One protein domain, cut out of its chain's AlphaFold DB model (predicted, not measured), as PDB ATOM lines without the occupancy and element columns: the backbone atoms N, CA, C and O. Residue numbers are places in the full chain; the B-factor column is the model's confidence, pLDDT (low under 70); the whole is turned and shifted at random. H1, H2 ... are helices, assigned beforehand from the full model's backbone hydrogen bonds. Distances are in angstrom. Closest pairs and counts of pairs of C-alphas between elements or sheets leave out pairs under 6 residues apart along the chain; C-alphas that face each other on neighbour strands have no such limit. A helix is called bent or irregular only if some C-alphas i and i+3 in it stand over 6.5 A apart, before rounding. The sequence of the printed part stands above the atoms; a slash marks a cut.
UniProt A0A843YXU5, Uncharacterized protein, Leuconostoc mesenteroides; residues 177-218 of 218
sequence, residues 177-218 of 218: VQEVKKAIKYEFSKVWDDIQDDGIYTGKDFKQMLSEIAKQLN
ATOM      1  N   VAL A 177     197.825 192.450 321.845       77.38
ATOM      2  CA  VAL A 177     198.377 193.513 320.992       77.38
ATOM      3  C   VAL A 177     198.976 194.663 321.811       77.38
ATOM      4  O   VAL A 177     200.011 195.216 321.441       77.38
ATOM      5  N   GLN A 178     198.340 195.056 322.914       77.31
ATOM      6  CA  GLN A 178     198.842 196.108 323.799       77.31
ATOM      7  C   GLN A 178     200.058 195.646 324.610       77.31
ATOM      8  O   GLN A 178     200.976 196.438 324.821       77.31
ATOM      9  N   GLU A 179     200.103 194.377 325.016       77.75
ATOM     10  CA  GLU A 179     201.278 193.783 325.661       77.75
ATOM     11  C   GLU A 179     202.475 193.759 324.712       77.75
ATOM     12  O   GLU A 179     203.556 194.235 325.066       77.75
ATOM     13  N   VAL A 180     202.263 193.312 323.470       79.94
ATOM     14  CA  VAL A 180     203.292 193.315 322.425       79.94
ATOM     15  C   VAL A 180     203.765 194.738 322.128       79.94
ATOM     16  O   VAL A 180     204.969 194.981 322.098       79.94
ATOM     17  N   LYS A 181     202.858 195.716 321.987       80.75
ATOM     18  CA  LYS A 181     203.246 197.128 321.801       80.75
ATOM     19  C   LYS A 181     204.081 197.659 322.964       80.75
ATOM     20  O   LYS A 181     205.055 198.371 322.731       80.75
ATOM     21  N   LYS A 182     203.729 197.313 324.205       79.75
ATOM     22  CA  LYS A 182     204.481 197.721 325.398       79.75
ATOM     23  C   LYS A 182     205.882 197.102 325.418       79.75
ATOM     24  O   LYS A 182     206.840 197.809 325.717       79.75
ATOM     25  N   ALA A 183     206.005 195.825 325.056       79.75
ATOM     26  CA  ALA A 183     207.291 195.140 324.942       79.75
ATOM     27  C   ALA A 183     208.164 195.739 323.825       79.75
ATOM     28  O   ALA A 183     209.323 196.064 324.067       79.75
ATOM     29  N   ILE A 184     207.591 195.977 322.638       82.06
ATOM     30  CA  ILE A 184     208.284 196.622 321.512       82.06
ATOM     31  C   ILE A 184     208.749 198.025 321.902       82.06
ATOM     32  O   ILE A 184     209.893 198.374 321.645       82.06
ATOM     33  N   LYS A 185     207.900 198.821 322.561       82.69
ATOM     34  CA  LYS A 185     208.259 200.168 323.024       82.69
ATOM     35  C   LYS A 185     209.416 200.149 324.024       82.69
ATOM     36  O   LYS A 185     210.288 201.014 323.965       82.69
ATOM     37  N   TYR A 186     209.422 199.179 324.935       81.69
ATOM     38  CA  TYR A 186     210.474 199.020 325.934       81.69
ATOM     39  C   TYR A 186     211.813 198.618 325.304       81.69
ATOM     40  O   TYR A 186     212.819 199.280 325.548       81.69
ATOM     41  N   GLU A 187     211.823 197.594 324.448       80.50
ATOM     42  CA  GLU A 187     213.039 197.167 323.743       80.50
ATOM     43  C   GLU A 187     213.532 198.234 322.754       80.50
ATOM     44  O   GLU A 187     214.731 198.491 322.670       80.50
ATOM     45  N   PHE A 188     212.619 198.938 322.075       82.50
ATOM     46  CA  PHE A 188     212.970 200.078 321.230       82.50
ATOM     47  C   PHE A 188     213.599 201.215 322.042       82.50
ATOM     48  O   PHE A 188     214.601 201.763 321.604       82.50
ATOM     49  N   SER A 189     213.060 201.549 323.224       76.69
ATOM     50  CA  SER A 189     213.619 202.623 324.066       76.69
ATOM     51  C   SER A 189     215.036 202.299 324.531       76.69
ATOM     52  O   SER A 189     215.891 203.169 324.458       76.69
ATOM     53  N   LYS A 190     215.324 201.045 324.912       79.50
ATOM     54  CA  LYS A 190     216.696 200.627 325.252       79.50
ATOM     55  C   LYS A 190     217.672 200.892 324.109       79.50
ATOM     56  O   LYS A 190     218.701 201.521 324.311       79.50
ATOM     57  N   VAL A 191     217.331 200.432 322.904       77.06
ATOM     58  CA  VAL A 191     218.199 200.594 321.729       77.06
ATOM     59  C   VAL A 191     218.303 202.063 321.326       77.06
ATOM     60  O   VAL A 191     219.376 202.522 320.954       77.06
ATOM     61  N   TRP A 192     217.203 202.810 321.402       75.56
ATOM     62  CA  TRP A 192     217.156 204.230 321.067       75.56
ATOM     63  C   TRP A 192     218.015 205.090 322.004       75.56
ATOM     64  O   TRP A 192     218.739 205.968 321.527       75.56
ATOM     65  N   ASP A 193     217.951 204.821 323.310       74.38
ATOM     66  CA  ASP A 193     218.707 205.545 324.337       74.38
ATOM     67  C   ASP A 193     220.205 205.180 324.315       74.38
ATOM     68  O   ASP A 193     221.045 206.036 324.594       74.38
ATOM     69  N   ASP A 194     220.552 203.952 323.905       75.56
ATOM     70  CA  ASP A 194     221.939 203.479 323.779       75.56
ATOM     71  C   ASP A 194     222.666 204.000 322.520       75.56
ATOM     72  O   ASP A 194     223.897 203.917 322.432       75.56
ATOM     73  N   ILE A 195     221.953 204.564 321.534       73.56
ATOM     74  CA  ILE A 195     222.589 205.182 320.360       73.56
ATOM     75  C   ILE A 195     223.259 206.495 320.788       73.56
ATOM     76  O   ILE A 195     222.597 207.501 321.056       73.56
ATOM     77  N   GLN A 196     224.591 206.504 320.810       65.69
ATOM     78  CA  GLN A 196     225.381 207.713 321.036       65.69
ATOM     79  C   GLN A 196     225.424 208.585 319.775       65.69
ATOM     80  O   GLN A 196     225.572 208.084 318.660       65.69
ATOM     81  N   ASP A 197     225.301 209.901 319.957       63.72
ATOM     82  CA  ASP A 197     225.308 210.863 318.847       63.72
ATOM     83  C   ASP A 197     226.725 211.112 318.293       63.72
ATOM     84  O   ASP A 197     226.868 211.534 317.145       63.72
ATOM     85  N   ASP A 198     227.759 210.779 319.074       57.16
ATOM     86  CA  ASP A 198     229.161 211.069 318.774       57.16
ATOM     87  C   ASP A 198     229.931 209.799 318.355       57.16
ATOM     88  O   ASP A 198     230.381 209.009 319.185       57.16
ATOM     89  N   GLY A 199     230.101 209.599 317.040       55.09
ATOM     90  CA  GLY A 199     230.856 208.481 316.458       55.09
ATOM     91  C   GLY A 199     231.008 208.549 314.928       55.09
ATOM     92  O   GLY A 199     230.320 209.313 314.257       55.09
ATOM     93  N   ILE A 200     231.932 207.746 314.370       53.09
ATOM     94  CA  ILE A 200     232.314 207.719 312.932       53.09
ATOM     95  C   ILE A 200     231.157 207.262 312.023       53.09
ATOM     96  O   ILE A 200     231.066 207.686 310.872       53.09
ATOM     97  N   TYR A 201     230.259 206.426 312.546       57.09
ATOM     98  CA  TYR A 201     228.960 206.151 311.941       57.09
ATOM     99  C   TYR A 201     227.923 206.983 312.691       57.09
ATOM    100  O   TYR A 201     227.792 206.877 313.907       57.09
ATOM    101  N   THR A 202     227.235 207.847 311.958       63.25
ATOM    102  CA  THR A 202     226.323 208.881 312.443       63.25
ATOM    103  C   THR A 202     225.129 208.270 313.186       63.25
ATOM    104  O   THR A 202     224.066 208.042 312.613       63.25
ATOM    105  N   GLY A 203     225.260 208.046 314.499       66.12
ATOM    106  CA  GLY A 203     224.135 207.676 315.374       66.12
ATOM    107  C   GLY A 203     222.950 208.643 315.237       66.12
ATOM    108  O   GLY A 203     221.789 208.245 315.326       66.12
ATOM    109  N   LYS A 204     223.247 209.891 314.859       69.44
ATOM    110  CA  LYS A 204     222.286 210.914 314.444       69.44
ATOM    111  C   LYS A 204     221.413 210.513 313.245       69.44
ATOM    112  O   LYS A 204     220.205 210.727 313.299       69.44
ATOM    113  N   ASP A 205     221.982 209.910 312.202       69.50
ATOM    114  CA  ASP A 205     221.231 209.486 311.009       69.50
ATOM    115  C   ASP A 205     220.347 208.273 311.331       69.50
ATOM    116  O   ASP A 205     219.196 208.203 310.898       69.50
ATOM    117  N   PHE A 206     220.839 207.364 312.180       70.25
ATOM    118  CA  PHE A 206     220.051 206.241 312.695       70.25
ATOM    119  C   PHE A 206     218.871 206.706 313.553       70.25
ATOM    120  O   PHE A 206     217.743 206.261 313.328       70.25
ATOM    121  N   LYS A 207     219.087 207.646 314.482       74.75
ATOM    122  CA  LYS A 207     217.991 208.268 315.238       74.75
ATOM    123  C   LYS A 207     217.017 208.988 314.310       74.75
ATOM    124  O   LYS A 207     215.809 208.862 314.469       74.75
ATOM    125  N   GLN A 208     217.503 209.703 313.298       74.56
ATOM    126  CA  GLN A 208     216.633 210.411 312.360       74.56
ATOM    127  C   GLN A 208     215.746 209.447 311.556       74.56
ATOM    128  O   GLN A 208     214.542 209.686 311.447       74.56
ATOM    129  N   MET A 209     216.296 208.324 311.088       73.88
ATOM    130  CA  MET A 209     215.560 207.290 310.353       73.88
ATOM    131  C   MET A 209     214.554 206.535 311.238       73.88
ATOM    132  O   MET A 209     213.432 206.265 310.816       73.88
ATOM    133  N   LEU A 210     214.918 206.239 312.488       74.12
ATOM    134  CA  LEU A 210     214.045 205.559 313.451       74.12
ATOM    135  C   LEU A 210     213.041 206.509 314.138       74.12
ATOM    136  O   LEU A 210     212.118 206.046 314.808       74.12
ATOM    137  N   SER A 211     213.172 207.828 313.955       74.19
ATOM    138  CA  SER A 211     212.313 208.828 314.604       74.19
ATOM    139  C   SER A 211     210.839 208.719 314.205       74.19
ATOM    140  O   SER A 211     209.961 209.004 315.020       74.19
ATOM    141  N   GLU A 212     210.540 208.284 312.978       73.81
ATOM    142  CA  GLU A 212     209.160 208.050 312.539       73.81
ATOM    143  C   GLU A 212     208.536 206.851 313.259       73.81
ATOM    144  O   GLU A 212     207.384 206.919 313.682       73.81
ATOM    145  N   ILE A 213     209.322 205.797 313.491       71.88
ATOM    146  CA  ILE A 213     208.905 204.618 314.260       71.88
ATOM    147  C   ILE A 213     208.728 204.993 315.739       71.88
ATOM    148  O   ILE A 213     207.719 204.644 316.347       71.88
ATOM    149  N   ALA A 214     209.643 205.791 316.301       67.25
ATOM    150  CA  ALA A 214     209.532 206.315 317.662       67.25
ATOM    151  C   ALA A 214     208.255 207.156 317.865       67.25
ATOM    152  O   ALA A 214     207.588 207.039 318.893       67.25
ATOM    153  N   LYS A 215     207.876 207.971 316.868       73.00
ATOM    154  CA  LYS A 215     206.630 208.760 316.875       73.00
ATOM    155  C   LYS A 215     205.374 207.895 316.783       73.00
ATOM    156  O   LYS A 215     204.359 208.282 317.339       73.00
ATOM    157  N   GLN A 216     205.430 206.751 316.100       66.62
ATOM    158  CA  GLN A 216     204.307 205.808 315.995       66.62
ATOM    159  C   GLN A 216     204.141 204.914 317.238       66.62
ATOM    160  O   GLN A 216     203.069 204.345 317.448       66.62
ATOM    161  N   LEU A 217     205.195 204.766 318.050       63.62
ATOM    162  CA  LEU A 217     205.200 204.001 319.305       63.62
ATOM    163  C   LEU A 217     204.827 204.846 320.544       63.62
ATOM    164  O   LEU A 217     204.652 204.294 321.639       63.62
ATOM    165  N   ASN A 218     204.715 206.169 320.393       55.62
ATOM    166  CA  ASN A 218     204.241 207.109 321.415       55.62
ATOM    167  C   ASN A 218     202.753 207.411 321.272       55.62
ATOM    168  O   ASN A 218     202.111 207.450 322.344       55.62
TER     169      ASN A 218
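AT A GLANCE: This is residues 177 to 218 of the 218 residues of an uncharacterized protein of Leuconostoc mesenteroides (UniProt A0A843YXU5). Two helices, H1 and then the shorter H2, run side by side in opposite ways as a loose helical hairpin shape, with residues 195 to 202 as the loop at one end. The gap between the helices is bridged by few close C-alphas. The printed part has 42 residues with two named helices and no named strand: all helix. It is loose, with a radius of gyration of the C-alphas of 11.5 A, and spans 37 by 17 by 11 A, a rod.

HOW THE PARTS SIT: H1, residues 177 to 194, and H2, residues 203 to 216, are close but not clearly touching, with 2 pairs of C-alphas within 8 A. Their closest C-alphas, those of Trp 192 and Lys 207, are 7.1 A apart. They run opposite ways at a shallow tilt of 19 degrees. In H1 every O i to N i+4 pair is within hydrogen-bond range; in H2, 8 of 10 are.

IN THESE COORDINATES: H1 begins at C-alpha 177 (198.377, 193.513, 320.992) and is 25.7 A long from first to last C-alpha. H2 is 19.9 A long and ends at C-alpha 216 (204.307, 205.808, 315.995). H2 is irregular, but only just: C-alphas 209 and 212 are 6.8 A apart.

THE WHOLE: The two C-alphas farthest apart, those of Val 177 and Ile 200, are 37.7 A apart. The printed part has no cut, and the link from H1 to H2 is short. Mean pLDDT of the printed part is 72.1; residues 196 to 205, 214 and 216 to 218 are under 70.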